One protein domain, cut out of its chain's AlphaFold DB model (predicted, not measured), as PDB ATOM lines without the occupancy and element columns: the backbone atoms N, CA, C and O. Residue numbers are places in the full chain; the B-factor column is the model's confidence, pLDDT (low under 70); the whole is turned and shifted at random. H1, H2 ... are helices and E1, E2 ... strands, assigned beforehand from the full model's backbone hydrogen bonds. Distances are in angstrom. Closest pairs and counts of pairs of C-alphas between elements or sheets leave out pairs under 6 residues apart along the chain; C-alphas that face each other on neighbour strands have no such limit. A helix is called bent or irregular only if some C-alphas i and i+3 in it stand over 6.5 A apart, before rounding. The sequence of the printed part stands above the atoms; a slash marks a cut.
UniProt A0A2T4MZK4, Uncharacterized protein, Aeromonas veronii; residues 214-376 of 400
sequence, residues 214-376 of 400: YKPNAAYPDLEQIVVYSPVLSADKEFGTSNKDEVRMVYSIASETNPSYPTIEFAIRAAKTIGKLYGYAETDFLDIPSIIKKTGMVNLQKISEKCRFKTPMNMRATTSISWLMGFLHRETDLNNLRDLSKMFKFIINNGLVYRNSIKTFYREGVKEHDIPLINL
ATOM      1  N   TYR A 214     113.046  93.671  57.809       92.69
ATOM      2  CA  TYR A 214     111.996  93.730  58.818       92.69
ATOM      3  C   TYR A 214     110.609  93.616  58.183       92.69
ATOM      4  O   TYR A 214     110.311  94.317  57.213       92.69
ATOM      5  N   LYS A 215     109.774  92.744  58.750       92.44
ATOM      6  CA  LYS A 215     108.360  92.549  58.423       92.44
ATOM      7  C   LYS A 215     107.507  93.047  59.593       92.44
ATOM      8  O   LYS A 215     107.361  92.317  60.574       92.44
ATOM      9  N   PRO A 216     106.934  94.263  59.520       87.81
ATOM     10  CA  PRO A 216     106.106  94.790  60.602       87.81
ATOM     11  C   PRO A 216     104.840  93.958  60.836       87.81
ATOM     12  O   PRO A 216     104.414  93.821  61.976       87.81
ATOM     13  N   ASN A 217     104.298  93.340  59.781       87.12
ATOM     14  CA  ASN A 217     103.060  92.554  59.826       87.12
ATOM     15  C   ASN A 217     103.310  91.042  59.950       87.12
ATOM     16  O   ASN A 217     102.429  90.253  59.622       87.12
ATOM     17  N   ALA A 218     104.497  90.613  60.399       84.75
ATOM     18  CA  ALA A 218     104.834  89.186  60.475       84.75
ATOM     19  C   ALA A 218     103.865  88.384  61.365       84.75
ATOM     20  O   ALA A 218     103.586  87.224  61.076       84.75
ATOM     21  N   ALA A 219     103.323  89.017  62.409       80.06
ATOM     22  CA  ALA A 219     102.342  88.418  63.313       80.06
ATOM     23  C   ALA A 219     100.919  88.328  62.723       80.06
ATOM     24  O   ALA A 219     100.069  87.662  63.307       80.06
ATOM     25  N   TYR A 220     100.658  88.972  61.579       84.50
ATOM     26  CA  TYR A 220      99.338  89.064  60.949       84.50
ATOM     27  C   TYR A 220      99.408  88.557  59.498       84.50
ATOM     28  O   TYR A 220      99.530  89.363  58.571       84.50
ATOM     29  N   PRO A 221      99.355  87.228  59.274       80.94
ATOM     30  CA  PRO A 221      99.541  86.625  57.950       80.94
ATOM     31  C   PRO A 221      98.507  87.067  56.911       80.94
ATOM     32  O   PRO A 221      98.817  87.099  55.723       80.94
ATOM     33  N   ASP A 222      97.305  87.429  57.364       86.56
ATOM     34  CA  ASP A 222      96.192  87.849  56.507       86.56
ATOM     35  C   ASP A 222      96.354  89.279  55.961       86.56
ATOM     36  O   ASP A 222      95.624  89.690  55.059       86.56
ATOM     37  N   LEU A 223      97.311  90.051  56.490       86.06
ATOM     38  CA  LEU A 223      97.638  91.387  55.999       86.06
ATOM     39  C   LEU A 223      98.736  91.337  54.934       86.06
ATOM     40  O   LEU A 223      99.620  90.475  54.952       86.06
ATOM     41  N   GLU A 224      98.724  92.332  54.044       86.19
ATOM     42  CA  GLU A 224      99.787  92.522  53.061       86.19
ATOM     43  C   GLU A 224     101.154  92.605  53.759       86.19
ATOM     44  O   GLU A 224     101.378  93.380  54.699       86.19
ATOM     45  N   GLN A 225     102.076  91.763  53.295       84.81
ATOM     46  CA  GLN A 225     103.401  91.646  53.879       84.81
ATOM     47  C   GLN A 225     104.332  92.687  53.270       84.81
ATOM     48  O   GLN A 225     104.764  92.581  52.125       84.81
ATOM     49  N   ILE A 226     104.689  93.678  54.081       88.12
ATOM     50  CA  ILE A 226     105.684  94.688  53.731       88.12
ATOM     51  C   ILE A 226     107.055  94.197  54.197       88.12
ATOM     52  O   ILE A 226     107.211  93.760  55.336       88.12
ATOM     53  N   VAL A 227     108.069  94.303  53.337       90.25
ATOM     54  CA  VAL A 227     109.465  94.037  53.710       90.25
ATOM     55  C   VAL A 227     110.259  95.333  53.652       90.25
ATOM     56  O   VAL A 227     110.376  95.972  52.606       90.25
ATOM     57  N   VAL A 228     110.842  95.714  54.785       92.75
ATOM     58  CA  VAL A 228     111.681  96.903  54.906       92.75
ATOM     59  C   VAL A 228     113.144  96.501  55.001       92.75
ATOM     60  O   VAL A 228     113.543  95.798  55.925       92.75
ATOM     61  N   TYR A 229     113.964  96.992  54.073       93.38
ATOM     62  CA  TYR A 229     115.405  96.749  54.073       93.38
ATOM     63  C   TYR A 229     116.187  97.877  54.748       93.38
ATOM     64  O   TYR A 229     115.943  99.065  54.522       93.38
ATOM     65  N   SER A 230     117.181  97.489  55.540       94.12
ATOM     66  CA  SER A 230     118.238  98.367  56.048       94.12
ATOM     67  C   SER A 230     119.297  98.682  54.981       94.12
ATOM     68  O   SER A 230     119.311  98.070  53.909       94.12
ATOM     69  N   PRO A 231     120.205  99.644  55.235       93.88
ATOM     70  CA  PRO A 231     121.380  99.834  54.400       93.88
ATOM     71  C   PRO A 231     122.254  98.583  54.374       93.88
ATOM     72  O   PRO A 231     122.261  97.802  55.323       93.88
ATOM     73  N   VAL A 232     123.054  98.443  53.318       92.50
ATOM     74  CA  VAL A 232     123.961  97.300  53.193       92.50
ATOM     75  C   VAL A 232     124.978  97.312  54.330       92.50
ATOM     76  O   VAL A 232     125.702  98.294  54.534       92.50
ATOM     77  N   LEU A 233     125.030  96.190  55.038       89.38
ATOM     78  CA  LEU A 233     125.988  95.871  56.080       89.38
ATOM     79  C   LEU A 233     127.182  95.141  55.456       89.38
ATOM     80  O   LEU A 233     127.059  94.369  54.498       89.38
ATOM     81  N   SER A 234     128.366  95.426  55.979       71.62
ATOM     82  CA  SER A 234     129.615  94.794  55.573       71.62
ATOM     83  C   SER A 234     129.579  93.326  55.989       71.62
ATOM     84  O   SER A 234     129.691  93.017  57.170       71.62
ATOM     85  N   ALA A 235     129.489  92.416  55.024       54.94
ATOM     86  CA  ALA A 235     130.057  91.090  55.208       54.94
ATOM     87  C   ALA A 235     131.539  91.226  54.845       54.94
ATOM     88  O   ALA A 235     131.880  91.256  53.658       54.94
ATOM     89  N   ASP A 236     132.420  91.432  55.828       44.25
ATOM     90  CA  ASP A 236     133.846  91.291  55.536       44.25
ATOM     91  C   ASP A 236     134.084  89.868  55.018       44.25
ATOM     92  O   ASP A 236     133.478  88.896  55.478       44.25
ATOM     93  N   LYS A 237     134.897  89.772  53.963       40.12
ATOM     94  CA  LYS A 237     135.248  88.496  53.345       40.12
ATOM     95  C   LYS A 237     135.932  87.638  54.402       40.12
ATOM     96  O   LYS A 237     136.928  88.073  54.963       40.12
ATOM     97  N   GLU A 238     135.410  86.427  54.563       37.78
ATOM     98  CA  GLU A 238     135.859  85.385  55.489       37.78
ATOM     99  C   GLU A 238     135.351  85.594  56.923       37.78
ATOM    100  O   GLU A 238     135.580  86.617  57.557       37.78
ATOM    101  N   PHE A 239     134.635  84.586  57.432       40.84
ATOM    102  CA  PHE A 239     134.118  84.464  58.798       40.84
ATOM    103  C   PHE A 239     135.261  84.378  59.835       40.84
ATOM    104  O   PHE A 239     135.384  83.401  60.572       40.84
ATOM    105  N   GLY A 240     136.123  85.392  59.897       36.41
ATOM    106  CA  GLY A 240     137.362  85.364  60.656       36.41
ATOM    107  C   GLY A 240     137.891  86.756  60.993       36.41
ATOM    108  O   GLY A 240     138.474  87.448  60.170       36.41
ATOM    109  N   THR A 241     137.819  87.089  62.283       36.28
ATOM    110  CA  THR A 241     138.820  87.910  62.998       36.28
ATOM    111  C   THR A 241     138.870  89.430  62.777       36.28
ATOM    112  O   THR A 241     139.922  90.040  62.948       36.28
ATOM    113  N   SER A 242     137.733  90.095  62.561       39.56
ATOM    114  CA  SER A 242     137.601  91.516  62.928       39.56
ATOM    115  C   SER A 242     136.650  91.659  64.125       39.56
ATOM    116  O   SER A 242     135.580  91.056  64.168       39.56
ATOM    117  N   ASN A 243     137.045  92.437  65.140       43.97
ATOM    118  CA  ASN A 243     136.285  92.647  66.386       43.97
ATOM    119  C   ASN A 243     134.939  93.388  66.194       43.97
ATOM    120  O   ASN A 243     134.290  93.730  67.184       43.97
ATOM    121  N   LYS A 244     134.517  93.678  64.955       54.69
ATOM    122  CA  LYS A 244     133.264  94.380  64.637       54.69
ATOM    123  C   LYS A 244     132.624  93.827  63.361       54.69
ATOM    124  O   LYS A 244     132.559  94.505  62.342       54.69
ATOM    125  N   ASP A 245     132.166  92.586  63.435       72.19
ATOM    126  CA  ASP A 245     131.300  91.998  62.415       72.19
ATOM    127  C   ASP A 245     129.870  92.552  62.587       72.19
ATOM    128  O   ASP A 245     129.181  92.214  63.554       72.19
ATOM    129  N   GLU A 246     129.441  93.437  61.676       75.31
ATOM    130  CA  GLU A 246     128.093  94.035  61.674       75.31
ATOM    131  C   GLU A 246     127.003  92.955  61.665       75.31
ATOM    132  O   GLU A 246     125.962  93.127  62.294       75.31
ATOM    133  N   VAL A 247     127.261  91.809  61.027       76.06
ATOM    134  CA  VAL A 247     126.323  90.683  60.963       76.06
ATOM    135  C   VAL A 247     126.119  90.078  62.350       76.06
ATOM    136  O   VAL A 247     124.984  89.880  62.783       76.06
ATOM    137  N   ARG A 248     127.203  89.851  63.103       76.88
ATOM    138  CA  ARG A 248     127.115  89.374  64.497       76.88
ATOM    139  C   ARG A 248     126.390  90.365  65.400       76.88
ATOM    140  O   ARG A 248     125.639  89.937  66.272       76.88
ATOM    141  N   MET A 249     126.599  91.666  65.192       79.94
ATOM    142  CA  MET A 249     125.882  92.711  65.933       79.94
ATOM    143  C   MET A 249     124.384  92.716  65.617       79.94
ATOM    144  O   MET A 249     123.570  92.989  66.489       79.94
ATOM    145  N   VAL A 250     124.000  92.384  64.383       82.25
ATOM    146  CA  VAL A 250     122.590  92.210  64.024       82.25
ATOM    147  C   VAL A 250     121.979  90.988  64.701       82.25
ATOM    148  O   VAL A 250     120.882  91.089  65.241       82.25
ATOM    149  N   TYR A 251     122.684  89.858  64.760       79.94
ATOM    150  CA  TYR A 251     122.183  88.688  65.490       79.94
ATOM    151  C   TYR A 251     121.961  88.963  66.980       79.94
ATOM    152  O   TYR A 251     121.005  88.463  67.571       79.94
ATOM    153  N   SER A 252     122.815  89.775  67.605       78.12
ATOM    154  CA  SER A 252     122.684  90.096  69.028       78.12
ATOM    155  C   SER A 252     121.553  91.085  69.340       78.12
ATOM    156  O   SER A 252     121.175  91.216  70.506       78.12
ATOM    157  N   ILE A 253     120.967  91.751  68.339       82.81
ATOM    158  CA  ILE A 253     119.844  92.683  68.535       82.81
ATOM    159  C   ILE A 253     118.595  91.974  69.058       82.81
ATOM    160  O   ILE A 253     117.922  92.515  69.934       82.81
ATOM    161  N   ALA A 254     118.314  90.763  68.573       79.25
ATOM    162  CA  ALA A 254     117.181  89.954  69.028       79.25
ATOM    163  C   ALA A 254     117.551  88.929  70.111       79.25
ATOM    164  O   ALA A 254     116.745  88.065  70.444       79.25
ATOM    165  N   SER A 255     118.766  88.992  70.664       80.38
ATOM    166  CA  SER A 255     119.200  88.039  71.685       80.38
ATOM    167  C   SER A 255     118.378  88.191  72.967       80.38
ATOM    168  O   SER A 255     118.437  89.222  73.638       80.38
ATOM    169  N   GLU A 256     117.669  87.133  73.356       79.06
ATOM    170  CA  GLU A 256     116.971  87.072  74.646       79.06
ATOM    171  C   GLU A 256     117.939  86.854  75.820       79.06
ATOM    172  O   GLU A 256     117.715  87.354  76.923       79.06
ATOM    173  N   THR A 257     119.044  86.140  75.587       81.19
ATOM    174  CA  THR A 257     120.032  85.793  76.622       81.19
ATOM    175  C   THR A 257     120.933  86.964  77.006       81.19
ATOM    176  O   THR A 257     121.385  87.053  78.147       81.19
ATOM    177  N   ASN A 258     121.193  87.884  76.077       81.06
ATOM    178  CA  ASN A 258     121.961  89.098  76.327       81.06
ATOM    179  C   ASN A 258     121.329  90.283  75.583       81.06
ATOM    180  O   ASN A 258     121.873  90.731  74.567       81.06
ATOM    181  N   PRO A 259     120.190  90.797  76.081       85.62
ATOM    182  CA  PRO A 259     119.443  91.836  75.392       85.62
ATOM    183  C   PRO A 259     120.273  93.109  75.256       85.62
ATOM    184  O   PRO A 259     121.111  93.438  76.108       85.62
ATOM    185  N   SER A 260     120.016  93.830  74.171       88.62
ATOM    186  CA  SER A 260     120.670  95.093  73.853       88.62
ATOM    187  C   SER A 260     119.694  96.262  73.918       88.62
ATOM    188  O   SER A 260     118.502  96.139  73.627       88.62
ATOM    189  N   TYR A 261     120.234  97.408  74.316       90.12
ATOM    190  CA  TYR A 261     119.490  98.636  74.549       90.12
ATOM    191  C   TYR A 261     120.189  99.780  73.818       90.12
ATOM    192  O   TYR A 261     121.423  99.848  73.837       90.12
ATOM    193  N   PRO A 262     119.447 100.689  73.175       93.19
ATOM    194  CA  PRO A 262     120.025 101.895  72.620       93.19
ATOM    195  C   PRO A 262     120.545 102.786  73.743       93.19
ATOM    196  O   PRO A 262     120.095 102.728  74.885       93.19
ATOM    197  N   THR A 263     121.540 103.596  73.423       92.88
ATOM    198  CA  THR A 263     122.273 104.416  74.392       92.88
ATOM    199  C   THR A 263     121.797 105.869  74.388       92.88
ATOM    200  O   THR A 263     121.181 106.330  73.429       92.88
ATOM    201  N   ILE A 264     122.142 106.654  75.414       91.44
ATOM    202  CA  ILE A 264     121.891 108.111  75.398       91.44
ATOM    203  C   ILE A 264     122.561 108.779  74.184       91.44
ATOM    204  O   ILE A 264     122.002 109.701  73.592       91.44
ATOM    205  N   GLU A 265     123.745 108.315  73.772       94.19
ATOM    206  CA  GLU A 265     124.396 108.833  72.563       94.19
ATOM    207  C   GLU A 265     123.556 108.571  71.304       94.19
ATOM    208  O   GLU A 265     123.469 109.442  70.433       94.19
ATOM    209  N   PHE A 266     122.901 107.406  71.218       95.62
ATOM    210  CA  PHE A 266     121.929 107.141  70.162       95.62
ATOM    211  C   PHE A 266     120.783 108.148  70.196       95.62
ATOM    212  O   PHE A 266     120.535 108.766  69.163       95.62
ATOM    213  N   ALA A 267     120.165 108.388  71.356       94.88
ATOM    214  CA  ALA A 267     119.082 109.362  71.489       94.88
ATOM    215  C   ALA A 267     119.485 110.747  70.963       94.88
ATOM    216  O   ALA A 267     118.790 111.336  70.142       94.88
ATOM    217  N   ILE A 268     120.654 111.253  71.367       93.75
ATOM    218  CA  ILE A 268     121.131 112.581  70.952       93.75
ATOM    219  C   ILE A 268     121.334 112.649  69.433       93.75
ATOM    220  O   ILE A 268     120.950 113.632  68.790       93.75
ATOM    221  N   ARG A 269     121.952 111.621  68.839       95.69
ATOM    222  CA  ARG A 269     122.216 111.592  67.392       95.69
ATOM    223  C   ARG A 269     120.947 111.388  66.577       95.69
ATOM    224  O   ARG A 269     120.789 112.055  65.553       95.69
ATOM    225  N   ALA A 270     120.060 110.510  67.036       95.88
ATOM    226  CA  ALA A 270     118.761 110.264  66.434       95.88
ATOM    227  C   ALA A 270     117.913 111.536  66.477       95.88
ATOM    228  O   ALA A 270     117.495 111.996  65.422       95.88
ATOM    229  N   ALA A 271     117.773 112.178  67.641       94.75
ATOM    230  CA  ALA A 271     117.013 113.418  67.797       94.75
ATOM    231  C   ALA A 271     117.524 114.523  66.866       94.75
ATOM    232  O   ALA A 271     116.746 115.202  66.206       94.75
ATOM    233  N   LYS A 272     118.849 114.670  66.742       94.88
ATOM    234  CA  LYS A 272     119.447 115.646  65.823       94.88
ATOM    235  C   LYS A 272     119.196 115.310  64.351       94.88
ATOM    236  O   LYS A 272     119.006 116.221  63.552       94.88
ATOM    237  N   THR A 273     119.275 114.035  63.979       95.94
ATOM    238  CA  THR A 273     119.130 113.602  62.582       95.94
ATOM    239  C   THR A 273     117.662 113.622  62.176       95.94
ATOM    240  O   THR A 273     117.292 114.364  61.276       95.94
ATOM    241  N   ILE A 274     116.819 112.882  62.893       97.19
ATOM    242  CA  ILE A 274     115.379 112.782  62.654       97.19
ATOM    243  C   ILE A 274     114.701 114.136  62.853       97.19
ATOM    244  O   ILE A 274     113.980 114.579  61.968       97.19
ATOM    245  N   GLY A 275     115.017 114.858  63.932       96.00
ATOM    246  CA  GLY A 275     114.431 116.172  64.202       96.00
ATOM    247  C   GLY A 275     114.751 117.218  63.133       96.00
ATOM    248  O   GLY A 275     113.908 118.050  62.809       96.00
ATOM    249  N   LYS A 276     115.945 117.156  62.531       95.50
ATOM    250  CA  LYS A 276     116.321 118.037  61.417       95.50
ATOM    251  C   LYS A 276     115.616 117.664  60.108       95.50
ATOM    252  O   LYS A 276     115.319 118.564  59.329       95.50
ATOM    253  N   LEU A 277     115.425 116.372  59.842       95.62
ATOM    254  CA  LEU A 277     114.876 115.885  58.573       95.62
ATOM    255  C   LEU A 277     113.341 115.905  58.543       95.62
ATOM    256  O   LEU A 277     112.769 116.267  57.522       95.62
ATOM    257  N   TYR A 278     112.689 115.560  59.656       96.12
ATOM    258  CA  TYR A 278     111.239 115.333  59.724       96.12
ATOM    259  C   TYR A 278     110.529 116.174  60.794       96.12
ATOM    260  O   TYR A 278     109.314 116.094  60.932       96.12
ATOM    261  N   GLY A 279     111.267 116.998  61.542       94.94
ATOM    262  CA  GLY A 279     110.732 117.783  62.652       94.94
ATOM    263  C   GLY A 279     110.869 117.080  64.003       94.94
ATOM    264  O   GLY A 279     110.946 115.857  64.102       94.94
ATOM    265  N   TYR A 280     110.939 117.869  65.076       92.44
ATOM    266  CA  TYR A 280     111.238 117.354  66.417       92.44
ATOM    267  C   TYR A 280     110.091 116.561  67.062       92.44
ATOM    268  O   TYR A 280     110.373 115.754  67.940       92.44
ATOM    269  N   ALA A 281     108.845 116.712  66.601       92.75
ATOM    270  CA  ALA A 281     107.718 115.891  67.067       92.75
ATOM    271  C   ALA A 281     107.929 114.394  66.765       92.75
ATOM    272  O   ALA A 281     107.618 113.528  67.571       92.75
ATOM    273  N   GLU A 282     108.594 114.078  65.651       93.25
ATOM    274  CA  GLU A 282     108.946 112.699  65.290       93.25
ATOM    275  C   GLU A 282     109.993 112.077  66.232       93.25
ATOM    276  O   GLU A 282     110.317 110.899  66.107       93.25
ATOM    277  N   THR A 283     110.557 112.856  67.166       92.75
ATOM    278  CA  THR A 283     111.584 112.407  68.118       92.75
ATOM    279  C   THR A 283     111.032 112.058  69.497       92.75
ATOM    280  O   THR A 283     111.800 111.582  70.334       92.75
ATOM    281  N   ASP A 284     109.722 112.211  69.717       89.88
ATOM    282  CA  ASP A 284     109.054 111.896  70.990       89.88
ATOM    283  C   ASP A 284     109.255 110.430  71.398       89.88
ATOM    284  O   ASP A 284     109.432 110.127  72.577       89.88
ATOM    285  N   PHE A 285     109.379 109.539  70.408       90.12
ATOM    286  CA  PHE A 285     109.746 108.132  70.587       90.12
ATOM    287  C   PHE A 285     111.022 107.927  71.427       90.12
ATOM    288  O   PHE A 285     111.161 106.916  72.110       90.12
ATOM    289  N   LEU A 286     111.972 108.868  71.394       91.19
ATOM    290  CA  LEU A 286     113.233 108.768  72.135       91.19
ATOM    291  C   LEU A 286     113.078 109.044  73.638       91.19
ATOM    292  O   LEU A 286     114.041 108.841  74.377       91.19
ATOM    293  N   ASP A 287     111.913 109.535  74.074       88.88
ATOM    294  CA  ASP A 287     111.585 109.845  75.468       88.88
ATOM    295  C   ASP A 287     112.694 110.650  76.182       88.88
ATOM    296  O   ASP A 287     113.159 110.352  77.289       88.88
ATOM    297  N   ILE A 288     113.160 111.705  75.502       89.06
ATOM    298  CA  ILE A 288     114.163 112.637  76.031       89.06
ATOM    299  C   ILE A 288     113.763 113.197  77.412       89.06
ATOM    300  O   ILE A 288     114.648 113.278  78.273       89.06
ATOM    301  N   PRO A 289     112.484 113.543  77.692       88.06
ATOM    302  CA  PRO A 289     112.068 113.996  79.020       88.06
ATOM    303  C   PRO A 289     112.395 112.998  80.138       88.06
ATOM    304  O   PRO A 289     112.964 113.399  81.160       88.06
ATOM    305  N   SER A 290     112.131 111.702  79.949       85.88
ATOM    306  CA  SER A 290     112.500 110.692  80.947       85.88
ATOM    307  C   SER A 290     114.009 110.552  81.108       85.88
ATOM    308  O   SER A 290     114.483 110.343  82.228       85.88
ATOM    309  N   ILE A 291     114.792 110.708  80.033       84.69
ATOM    310  CA  ILE A 291     116.262 110.712  80.121       84.69
ATOM    311  C   ILE A 291     116.742 111.899  80.966       84.69
ATOM    312  O   ILE A 291     117.598 111.724  81.836       84.69
ATOM    313  N   ILE A 292     116.182 113.093  80.764       81.12
ATOM    314  CA  ILE A 292     116.511 114.288  81.557       81.12
ATOM    315  C   ILE A 292     116.147 114.064  83.027       81.12
ATOM    316  O   ILE A 292     116.986 114.289  83.898       81.12
ATOM    317  N   LYS A 293     114.937 113.562  83.308       79.50
ATOM    318  CA  LYS A 293     114.478 113.268  84.675       79.50
ATOM    319  C   LYS A 293     115.404 112.276  85.384       79.50
ATOM    320  O   LYS A 293     115.739 112.483  86.544       79.50
ATOM    321  N   LYS A 294     115.846 111.226  84.682       74.62
ATOM    322  CA  LYS A 294     116.732 110.183  85.231       74.62
ATOM    323  C   LYS A 294     118.170 110.658  85.426       74.62
ATOM    324  O   LYS A 294     118.802 110.310  86.416       74.62
ATOM    325  N   THR A 295     118.705 111.428  84.483       72.94
ATOM    326  CA  THR A 295     120.100 111.900  84.541       72.94
ATOM    327  C   THR A 295     120.272 113.170  85.373       72.94
ATOM    328  O   THR A 295     121.400 113.517  85.719       72.94
ATOM    329  N   GLY A 296     119.185 113.895  85.653       73.06
ATOM    330  CA  GLY A 296     119.221 115.227  86.256       73.06
ATOM    331  C   GLY A 296     119.859 116.290  85.351       73.06
ATOM    332  O   GLY A 296     120.152 117.393  85.809       73.06
ATOM    333  N   MET A 297     120.109 115.979  84.074       73.69
ATOM    334  CA  MET A 297     120.804 116.858  83.138       73.69
ATOM    335  C   MET A 297     119.897 117.279  81.990       73.69
ATOM    336  O   MET A 297     119.517 116.466  81.156       73.69
ATOM    337  N   VAL A 298     119.639 118.583  81.882       75.88
ATOM    338  CA  VAL A 298     118.893 119.161  80.748       75.88
ATOM    339  C   VAL A 298     119.743 119.165  79.472       75.88
ATOM    340  O   VAL A 298     119.252 118.895  78.381       75.88
ATOM    341  N   ASN A 299     121.049 119.431  79.595       80.31
ATOM    342  CA  ASN A 299     121.974 119.378  78.465       80.31
ATOM    343  C   ASN A 299     122.713 118.035  78.437       80.31
ATOM    344  O   ASN A 299     123.816 117.908  78.973       80.31
ATOM    345  N   LEU A 300     122.117 117.052  77.760       81.75
ATOM    346  CA  LEU A 300     122.670 115.700  77.647       81.75
ATOM    347  C   LEU A 300     124.043 115.656  76.950       81.75
ATOM    348  O   LEU A 300     124.804 114.720  77.178       81.75
ATOM    349  N   GLN A 301     124.422 116.671  76.161       84.81
ATOM    350  CA  GLN A 301     125.755 116.733  75.542       84.81
ATOM    351  C   GLN A 301     126.871 117.025  76.555       84.81
ATOM    352  O   GLN A 301     128.030 116.717  76.277       84.81
ATOM    353  N   LYS A 302     126.540 117.588  77.729       80.31
ATOM    354  CA  LYS A 302     127.509 117.807  78.817       80.31
ATOM    355  C   LYS A 302     127.878 116.519  79.553       80.31
ATOM    356  O   LYS A 302     128.928 116.478  80.191       80.31
ATOM    357  N   ILE A 303     127.060 115.469  79.453       77.38
ATOM    358  CA  ILE A 303     127.428 114.138  79.946       77.38
ATOM    359  C   ILE A 303     128.668 113.689  79.172       77.38
ATOM    360  O   ILE A 303     128.711 113.841  77.952       77.38
ATOM    361  N   SER A 304     129.674 113.129  79.847       79.94
ATOM    362  CA  SER A 304     130.891 112.676  79.163       79.94
ATOM    363  C   SER A 304     130.562 111.662  78.061       79.94
ATOM    364  O   SER A 304     129.714 110.789  78.249       79.94
ATOM    365  N   GLU A 305     131.244 111.751  76.917       83.50
ATOM    366  CA  GLU A 305     130.984 110.882  75.761       83.50
ATOM    367  C   GLU A 305     131.018 109.395  76.145       83.50
ATOM    368  O   GLU A 305     130.090 108.649  75.841       83.50
ATOM    369  N   LYS A 306     132.023 108.985  76.929       81.56
ATOM    370  CA  LYS A 306     132.150 107.609  77.433       81.56
ATOM    371  C   LYS A 306     130.926 107.146  78.226       81.56
ATOM    372  O   LYS A 306     130.561 105.980  78.122       81.56
ATOM    373  N   CYS A 307     130.312 108.027  79.017       80.69
ATOM    374  CA  CYS A 307     129.090 107.707  79.751       80.69
ATOM    375  C   CYS A 307     127.895 107.602  78.800       80.69
ATOM    376  O   CYS A 307     127.164 106.621  78.864       80.69
ATOM    377  N   ARG A 308     127.737 108.542  77.858       85.75
ATOM    378  CA  ARG A 308     126.605 108.536  76.914       85.75
ATOM    379  C   ARG A 308     126.539 107.268  76.067       85.75
ATOM    380  O   ARG A 308     125.446 106.780  75.818       85.75
ATOM    381  N   PHE A 309     127.690 106.718  75.683       85.38
ATOM    382  CA  PHE A 309     127.798 105.448  74.952       85.38
ATOM    383  C   PHE A 309     127.522 104.195  75.796       85.38
ATOM    384  O   PHE A 309     127.412 103.105  75.247       85.38
ATOM    385  N   LYS A 310     127.464 104.311  77.125       84.06
ATOM    386  CA  LYS A 310     127.304 103.169  78.040       84.06
ATOM    387  C   LYS A 310     125.986 103.188  78.800       84.06
ATOM    388  O   LYS A 310     125.581 102.153  79.315       84.06
ATOM    389  N   THR A 311     125.332 104.342  78.884       84.75
ATOM    390  CA  THR A 311     124.052 104.481  79.572       84.75
ATOM    391  C   THR A 311     122.909 104.055  78.645       84.75
ATOM    392  O   THR A 311     122.723 104.704  77.610       84.75
ATOM    393  N   PRO A 312     122.156 102.993  78.989       87.75
ATOM    394  CA  PRO A 312     121.021 102.530  78.195       87.75
ATOM    395  C   PRO A 312     119.821 103.480  78.315       87.75
ATOM    396  O   PRO A 312     119.621 104.136  79.341       87.75
ATOM    397  N   MET A 313     119.001 103.516  77.273       88.06
ATOM    398  CA  MET A 313     117.641 104.045  77.296       88.06
ATOM    399  C   MET A 313     116.661 102.942  77.700       88.06
ATOM    400  O   MET A 313     116.947 101.753  77.563       88.06
ATOM    401  N   ASN A 314     115.472 103.347  78.136       82.69
ATOM    402  CA  ASN A 314     114.415 102.430  78.553       82.69
ATOM    403  C   ASN A 314     113.605 101.889  77.359       82.69
ATOM    404  O   ASN A 314     112.415 102.153  77.255       82.69
ATOM    405  N   MET A 315     114.259 101.203  76.420       86.44
ATOM    406  CA  MET A 315     113.623 100.572  75.252       86.44
ATOM    407  C   MET A 315     114.529  99.482  74.669       86.44
ATOM    408  O   MET A 315     115.745  99.539  74.841       86.44
ATOM    409  N   ARG A 316     113.976  98.491  73.960       87.25
ATOM    410  CA  ARG A 316     114.790  97.448  73.308       87.25
ATOM    411  C   ARG A 316     115.431  97.948  72.013       87.25
ATOM    412  O   ARG A 316     114.907  98.838  71.339       87.25
ATOM    413  N   ALA A 317     116.551  97.329  71.634       90.44
ATOM    414  CA  ALA A 317     117.203  97.593  70.355       90.44
ATOM    415  C   ALA A 317     116.269  97.345  69.160       90.44
ATOM    416  O   ALA A 317     116.218  98.178  68.258       90.44
ATOM    417  N   THR A 318     115.491  96.255  69.181       89.69
ATOM    418  CA  THR A 318     114.509  95.929  68.133       89.69
ATOM    419  C   THR A 318     113.515  97.066  67.914       89.69
ATOM    420  O   THR A 318     113.309  97.473  66.778       89.69
ATOM    421  N   THR A 319     112.980  97.668  68.980       90.75
ATOM    422  CA  THR A 319     112.040  98.795  68.883       90.75
ATOM    423  C   THR A 319     112.679 100.013  68.208       90.75
ATOM    424  O   THR A 319     112.106 100.586  67.284       90.75
ATOM    425  N   SER A 320     113.898 100.392  68.611       93.06
ATOM    426  CA  SER A 320     114.621 101.518  67.990       93.06
ATOM    427  C   SER A 320     115.000 101.272  66.532       93.06
ATOM    428  O   SER A 320     115.035 102.204  65.729       93.06
ATOM    429  N   ILE A 321     115.297 100.021  66.185       94.19
ATOM    430  CA  ILE A 321     115.643  99.626  64.820       94.19
ATOM    431  C   ILE A 321     114.397  99.616  63.938       94.19
ATOM    432  O   ILE A 321     114.455 100.209  62.864       94.19
ATOM    433  N   SER A 322     113.273  99.060  64.408       92.75
ATOM    434  CA  SER A 322     111.967  99.138  63.732       92.75
ATOM    435  C   SER A 322     111.594 100.592  63.452       92.75
ATOM    436  O   SER A 322     111.237 100.940  62.327       92.75
ATOM    437  N   TRP A 323     111.739 101.462  64.457       94.62
ATOM    438  CA  TRP A 323     111.455 102.889  64.332       94.62
ATOM    439  C   TRP A 323     112.312 103.548  63.241       94.62
ATOM    440  O   TRP A 323     111.769 104.168  62.328       94.62
ATOM    441  N   LEU A 324     113.637 103.339  63.246       95.50
ATOM    442  CA  LEU A 324     114.521 103.836  62.181       95.50
ATOM    443  C   LEU A 324     114.209 103.239  60.801       95.50
ATOM    444  O   LEU A 324     114.317 103.934  59.788       95.50
ATOM    445  N   MET A 325     113.834 101.962  60.743       95.19
ATOM    446  CA  MET A 325     113.419 101.300  59.508       95.19
ATOM    447  C   MET A 325     112.150 101.922  58.930       95.19
ATOM    448  O   MET A 325     112.067 102.073  57.713       95.19
ATOM    449  N   GLY A 326     111.223 102.387  59.771       94.88
ATOM    450  CA  GLY A 326     110.061 103.161  59.334       94.88
ATOM    451  C   GLY A 326     110.446 104.412  58.532       94.88
ATOM    452  O   GLY A 326     109.890 104.651  57.461       94.88
ATOM    453  N   PHE A 327     111.454 105.172  58.983       96.00
ATOM    454  CA  PHE A 327     111.978 106.315  58.217       96.00
ATOM    455  C   PHE A 327     112.661 105.878  56.919       96.00
ATOM    456  O   PHE A 327     112.432 106.473  55.871       96.00
ATOM    457  N   LEU A 328     113.473 104.816  56.961       95.31
ATOM    458  CA  LEU A 328     114.125 104.279  55.761       95.31
ATOM    459  C   LEU A 328     113.117 103.804  54.711       95.31
ATOM    460  O   LEU A 328     113.408 103.877  53.517       95.31
ATOM    461  N   HIS A 329     111.969 103.274  55.133       93.56
ATOM    462  CA  HIS A 329     110.910 102.817  54.241       93.56
ATOM    463  C   HIS A 329     110.231 103.989  53.525       93.56
ATOM    464  O   HIS A 329     110.116 103.945  52.305       93.56
ATOM    465  N   ARG A 330     109.849 105.033  54.273       93.25
ATOM    466  CA  ARG A 330     109.060 106.167  53.760       93.25
ATOM    467  C   ARG A 330     109.868 107.266  53.069       93.25
ATOM    468  O   ARG A 330     109.282 108.100  52.393       93.25
ATOM    469  N   GLU A 331     111.185 107.311  53.266       95.56
ATOM    470  CA  GLU A 331     112.017 108.376  52.706       95.56
ATOM    471  C   GLU A 331     112.158 108.269  51.179       95.56
ATOM    472  O   GLU A 331     112.532 107.226  50.635       95.56
ATOM    473  N   THR A 332     111.921 109.394  50.506       93.69
ATOM    474  CA  THR A 332     111.978 109.546  49.051       93.69
ATOM    475  C   THR A 332     113.168 110.375  48.563       93.69
ATOM    476  O   THR A 332     113.544 110.283  47.396       93.69
ATOM    477  N   ASP A 333     113.766 111.189  49.434       94.38
ATOM    478  CA  ASP A 333     114.946 112.004  49.155       94.38
ATOM    479  C   ASP A 333     116.231 111.187  49.374       94.38
ATOM    480  O   ASP A 333     116.496 110.618  50.442       94.38
ATOM    481  N   LEU A 334     117.073 111.134  48.340       94.19
ATOM    482  CA  LEU A 334     118.288 110.328  48.360       94.19
ATOM    483  C   LEU A 334     119.330 110.858  49.358       94.19
ATOM    484  O   LEU A 334     120.108 110.078  49.917       94.19
ATOM    485  N   ASN A 335     119.384 112.170  49.586       93.69
ATOM    486  CA  ASN A 335     120.298 112.782  50.545       93.69
ATOM    487  C   ASN A 335     119.871 112.496  51.980       93.69
ATOM    488  O   ASN A 335     120.715 112.135  52.801       93.69
ATOM    489  N   ASN A 336     118.573 112.551  52.263       95.69
ATOM    490  CA  ASN A 336     118.051 112.131  53.558       95.69
ATOM    491  C   ASN A 336     118.334 110.642  53.804       95.69
ATOM    492  O   ASN A 336     118.829 110.283  54.875       95.69
ATOM    493  N   LEU A 337     118.170 109.780  52.789       95.56
ATOM    494  CA  LEU A 337     118.567 108.369  52.878       95.56
ATOM    495  C   LEU A 337     120.060 108.178  53.176       95.56
ATOM    496  O   LEU A 337     120.420 107.248  53.902       95.56
ATOM    497  N   ARG A 338     120.952 109.054  52.689       94.38
ATOM    498  CA  ARG A 338     122.386 109.001  53.042       94.38
ATOM    499  C   ARG A 338     122.610 109.227  54.530       94.38
ATOM    500  O   ARG A 338     123.503 108.589  55.096       94.38
ATOM    501  N   ASP A 339     121.870 110.146  55.137       95.44
ATOM    502  CA  ASP A 339     121.994 110.479  56.554       95.44
ATOM    503  C   ASP A 339     121.299 109.445  57.444       95.44
ATOM    504  O   ASP A 339     121.917 108.973  58.404       95.44
ATOM    505  N   LEU A 340     120.112 108.967  57.059       96.31
ATOM    506  CA  LEU A 340     119.471 107.810  57.686       96.31
ATOM    507  C   LEU A 340     120.361 106.565  57.628       96.31
ATOM    508  O   LEU A 340     120.531 105.882  58.633       96.31
ATOM    509  N   SER A 341     121.011 106.299  56.491       93.75
ATOM    510  CA  SER A 341     121.901 105.142  56.348       93.75
ATOM    511  C   SER A 341     123.108 105.211  57.281       93.75
ATOM    512  O   SER A 341     123.534 104.197  57.835       93.75
ATOM    513  N   LYS A 342     123.664 106.411  57.505       92.12
ATOM    514  CA  LYS A 342     124.719 106.613  58.513       92.12
ATOM    515  C   LYS A 342     124.185 106.415  59.926       92.12
ATOM    516  O   LYS A 342     124.898 105.841  60.743       92.12
ATOM    517  N   MET A 343     122.977 106.896  60.217       94.94
ATOM    518  CA  MET A 343     122.351 106.742  61.530       94.94
ATOM    519  C   MET A 343     122.066 105.268  61.839       94.94
ATOM    520  O   MET A 343     122.354 104.800  62.939       94.94
ATOM    521  N   PHE A 344     121.610 104.513  60.838       94.75
ATOM    522  CA  PHE A 344     121.410 103.074  60.935       94.75
ATOM    523  C   PHE A 344     122.734 102.332  61.170       94.75
ATOM    524  O   PHE A 344     122.879 101.591  62.137       94.75
ATOM    525  N   LYS A 345     123.767 102.591  60.355       91.56
ATOM    526  CA  LYS A 345     125.101 102.008  60.590       91.56
ATOM    527  C   LYS A 345     125.655 102.409  61.962       91.56
ATOM    528  O   LYS A 345     126.339 101.619  62.606       91.56
ATOM    529  N   PHE A 346     125.361 103.618  62.441       92.94
ATOM    530  CA  PHE A 346     125.751 104.044  63.779       92.94
ATOM    531  C   PHE A 346     125.070 103.214  64.873       92.94
ATOM    532  O   PHE A 346     125.790 102.759  65.763       92.94
ATOM    533  N   ILE A 347     123.743 103.009  64.823       93.06
ATOM    534  CA  ILE A 347     123.052 102.261  65.882       93.06
ATOM    535  C   ILE A 347     123.617 100.844  65.992       93.06
ATOM    536  O   ILE A 347     124.040 100.472  67.081       93.06
ATOM    537  N   ILE A 348     123.767 100.135  64.868       90.50
ATOM    538  CA  ILE A 348     124.313  98.769  64.840       90.50
ATOM    539  C   ILE A 348     125.725  98.718  65.435       90.50
ATOM    540  O   ILE A 348     126.013  97.879  66.281       90.50
ATOM    541  N   ASN A 349     126.602  99.640  65.029       87.62
ATOM    542  CA  ASN A 349     128.022  99.553  65.373       87.62
ATOM    543  C   ASN A 349     128.390 100.119  66.747       87.62
ATOM    544  O   ASN A 349     129.382  99.692  67.341       87.62
ATOM    545  N   ASN A 350     127.700 101.170  67.196       88.88
ATOM    546  CA  ASN A 350     128.096 101.924  68.389       88.88
ATOM    547  C   ASN A 350     126.913 102.502  69.183       88.88
ATOM    548  O   ASN A 350     127.145 103.127  70.212       88.88
ATOM    549  N   GLY A 351     125.670 102.371  68.714       90.38
ATOM    550  CA  GLY A 351     124.515 102.960  69.393       90.38
ATOM    551  C   GLY A 351     123.874 102.057  70.439       90.38
ATOM    552  O   GLY A 351     123.019 102.549  71.171       90.38
ATOM    553  N   LEU A 352     124.287 100.790  70.524       91.56
ATOM    554  CA  LEU A 352     123.738  99.792  71.438       91.56
ATOM    555  C   LEU A 352     124.716  99.434  72.564       91.56
ATOM    556  O   LEU A 352     125.931  99.387  72.371       91.56
ATOM    557  N   VAL A 353     124.159  99.106  73.728       89.00
ATOM    558  CA  VAL A 353     124.860  98.512  74.867       89.00
ATOM    559  C   VAL A 353     124.163  97.216  75.283       89.00
ATOM    560  O   VAL A 353     122.936  97.134  75.314       89.00
ATOM    561  N   TYR A 354     124.948  96.188  75.593       86.19
ATOM    562  CA  TYR A 354     124.449  94.868  75.980       86.19
ATOM    563  C   TYR A 354     124.311  94.745  77.492       86.19
ATOM    564  O   TYR A 354     125.190  95.211  78.222       86.19
ATOM    565  N   ARG A 355     123.269  94.049  77.965       82.94
ATOM    566  CA  ARG A 355     122.989  93.848  79.399       82.94
ATOM    567  C   ARG A 355     124.215  93.400  80.190       82.94
ATOM    568  O   ARG A 355     124.522  93.981  81.228       82.94
ATOM    569  N   ASN A 356     124.947  92.413  79.679       81.44
ATOM    570  CA  ASN A 356     126.123  91.879  80.367       81.44
ATOM    571  C   ASN A 356     127.267  92.899  80.464       81.44
ATOM    572  O   ASN A 356     128.019  92.892  81.434       81.44
ATOM    573  N   SER A 357     127.379  93.814  79.499       77.31
ATOM    574  CA  SER A 357     128.385  94.878  79.529       77.31
ATOM    575  C   SER A 357     128.018  95.977  80.524       77.31
ATOM    576  O   SER A 357     128.905  96.478  81.211       77.31
ATOM    577  N   ILE A 358     126.728  96.313  80.659       72.25
ATOM    578  CA  ILE A 358     126.236  97.341  81.593       72.25
ATOM    579  C   ILE A 358     126.744  97.055  83.009       72.25
ATOM    580  O   ILE A 358     127.309  97.948  83.633       72.25
ATOM    581  N   LYS A 359     126.664  95.799  83.474       64.56
ATOM    582  CA  LYS A 359     127.083  95.386  84.829       64.56
ATOM    583  C   LYS A 359     128.532  95.746  85.180       64.56
ATOM    584  O   LYS A 359     128.843  95.932  86.347       64.56
ATOM    585  N   THR A 360     129.410  95.877  84.186       61.75
ATOM    586  CA  THR A 360     130.845  96.144  84.393       61.75
ATOM    587  C   THR A 360     131.201  97.632  84.458       61.75
ATOM    588  O   THR A 360     132.346  97.981  84.739       61.75
ATOM    589  N   PHE A 361     130.252  98.531  84.174       57.09
ATOM    590  CA  PHE A 361     130.522  99.967  84.036       57.09
ATOM    591  C   PHE A 361     130.070 100.827  85.219       57.09
ATOM    592  O   PHE A 361     130.358 102.026  85.225       57.09
ATOM    593  N   TYR A 362     129.395 100.243  86.205       57.16
ATOM    594  CA  TYR A 362     128.896 100.958  87.377       57.16
ATOM    595  C   TYR A 362     129.771 100.678  88.599       57.16
ATOM    596  O   TYR A 362     130.429  99.643  88.689       57.16
ATOM    597  N   ARG A 363     129.818 101.649  89.519       51.72
ATOM    598  CA  ARG A 363     130.541 101.513  90.790       51.72
ATOM    599  C   ARG A 363     129.948 100.360  91.605       51.72
ATOM    600  O   ARG A 363     128.738 100.140  91.555       51.72
ATOM    601  N   GLU A 364     130.794  99.675  92.375       44.59
ATOM    602  CA  GLU A 364     130.349  98.699  93.376       44.59
ATOM    603  C   GLU A 364     129.235  99.297  94.249       44.59
ATOM    604  O   GLU A 364     129.355 100.421  94.737       44.59
ATOM    605  N   GLY A 365     128.137  98.552  94.411       48.91
ATOM    606  CA  GLY A 365     126.986  98.943  95.233       48.91
ATOM    607  C   GLY A 365     125.726  99.376  94.472       48.91
ATOM    608  O   GLY A 365     124.677  99.480  95.102       48.91
ATOM    609  N   VAL A 366     125.782  99.576  93.149       52.44
ATOM    610  CA  VAL A 366     124.586  99.806  92.308       52.44
ATOM    611  C   VAL A 366     123.977  98.458  91.908       52.44
ATOM    612  O   VAL A 366     124.683  97.603  91.365       52.44
ATOM    613  N   LYS A 367     122.690  98.234  92.194       48.09
ATOM    614  CA  LYS A 367     122.010  96.953  91.953       48.09
ATOM    615  C   LYS A 367     121.355  96.912  90.567       48.09
ATOM    616  O   LYS A 367     121.105  97.930  89.936       48.09
ATOM    617  N   GLU A 368     121.044  95.708  90.079       42.81
ATOM    618  CA  GLU A 368     120.509  95.488  88.721       42.81
ATOM    619  C   GLU A 368     119.139  96.156  88.467       42.81
ATOM    620  O   GLU A 368     118.816  96.471  87.328       42.81
ATOM    621  N   HIS A 369     118.369  96.428  89.523       48.84
ATOM    622  CA  HIS A 369     117.090  97.157  89.493       48.84
ATOM    623  C   HIS A 369     117.244  98.686  89.454       48.84
ATOM    624  O   HIS A 369     116.285  99.380  89.131       48.84
ATOM    625  N   ASP A 370     118.440  99.215  89.726       49.00
ATOM    626  CA  ASP A 370     118.750 100.640  89.547       49.00
ATOM    627  C   ASP A 370     119.066 100.966  88.074       49.00
ATOM    628  O   ASP A 370     119.218 102.127  87.684       49.00
ATOM    629  N   ILE A 371     119.187  99.929  87.238       50.69
ATOM    630  CA  ILE A 371     119.341 100.063  85.798       50.69
ATOM    631  C   ILE A 371     117.945 100.333  85.213       50.69
ATOM    632  O   ILE A 371     117.027  99.561  85.478       50.69
ATOM    633  N   PRO A 372     117.757 101.371  84.378       48.56
ATOM    634  CA  PRO A 372     116.520 101.569  83.630       48.56
ATOM    635  C   PRO A 372     116.438 100.535  82.495       48.56
ATOM    636  O   PRO A 372     116.580 100.876  81.324       48.56
ATOM    637  N   LEU A 373     116.294  99.260  82.852       43.94
ATOM    638  CA  LEU A 373     115.927  98.182  81.949       43.94
ATOM    639  C   LEU A 373     114.463  97.872  82.216       43.94
ATOM    640  O   LEU A 373     114.073  97.689  83.368       43.94
ATOM    641  N   ILE A 374     113.677  97.794  81.151       41.56
ATOM    642  CA  ILE A 374     112.315  97.270  81.209       41.56
ATOM    643  C   ILE A 374     112.387  95.885  81.870       41.56
ATOM    644  O   ILE A 374     113.185  95.037  81.446       41.56
ATOM    645  N   ASN A 375     111.595  95.660  82.920       39.53
ATOM    646  CA  ASN A 375     111.468  94.332  83.497       39.53
ATOM    647  C   ASN A 375     110.809  93.436  82.442       39.53
ATOM    648  O   ASN A 375     109.790  93.788  81.862       39.53
ATOM    649  N   LEU A 376     111.392  92.271  82.163       33.84
ATOM    650  CA  LEU A 376     110.850  91.322  81.182       33.84
ATOM    651  C   LEU A 376     109.411  90.886  81.516       33.84
ATOM    652  O   LEU A 376     108.694  90.464  80.613       33.84
TER     653      LEU A 376
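Overview. This is residues 214 to 376 of the 400 residues of an uncharacterized protein of Aeromonas veronii (UniProt A0A2T4MZK4). Three long helices, H2, H6 and H7, run side by side as a small bundle, their centres in a triangle and H7 running opposite to the other two; at one end of the bundle lies a small antiparallel pair of strands, E1 and E2. The shorter H3 folds back along H2, H1 packs across the end of H7 nearest the strands, and residues 219 to 224 and 237 to 243 of the long first stretch stick out. The printed part has 163 residues, with eight named helices and two named strands in the order H1 E1 H2 H3 H4 H5 H6 H7 E2 H8; the class is mostly helix. The whole is compact, with a radius of gyration of the C-alphas of 16.6 A and spans of 49 by 41 by 34 A.

Along the chain. Residues 214 to 245 hold no named element. H1 is residues 246 to 253, beginning at C-alpha 246 (128.093, 94.035, 61.674), and E1 is residues 260 to 262. H2, residues 264 to 278, is 20.3 A long. H3, residues 280 to 286, is irregular: C-alphas 282 and 285 are 7.0 A apart. H4 is residues 288 to 295 and H5 residues 305 to 308. H6, residues 317 to 330, is 20.4 A long. H7, residues 334 to 351, is 23.1 A long and neither bent nor irregular, but only just: C-alphas 348 and 351 are 6.2 A apart. E2 is residues 352 to 354, and H8, residues 355 to 358, ends at C-alpha 358 (126.236, 97.341, 81.593).

Arrangement. H2 and H7 are the hubs, touching three helices each. They touch each other at a shallow tilt of 10 degrees, opposite ways, closest at the C-alphas of Phe 266 and Gly 351, 5.0 A. H6 and H7 form a helical hairpin at 8 degrees, closest at the C-alphas of Leu 328 and Leu 340, 6.7 A. H2 and H3 form another at 28 degrees, closest at the C-alphas of Ala 271 and Thr 283, 5.5 A. H1 touches residues 348 to 349 of H7, closest at the C-alphas of Met 249 and Ile 348, 6.4 A. H2 and H5 only just touch, with 3 pairs of C-alphas within 8 A. H4 is close to H2 but not clearly touching. E1 and E2 have N 261 and O 353 within hydrogen-bond range at 2.9 A. The closest C-alphas of E1 and H8, Ser 260 and Arg 355, are 6.1 A apart. Every O i to N i+4 pair is within range in H1, H2, H4 and H7; H6 has 9 of 10, H3 0 of 3 but 3 of 4 O i to N i+3 pairs, and H5 and H8 are too short for an i+4 pair.

Size, cuts and confidence. The two C-alphas farthest apart, Asp 222 and Glu 364, are 51.4 A apart. The printed part has no cut, and no link between named elements is long. Confidence is low, with pLDDT under 70, at residues 235 to 244 and 359 to 376.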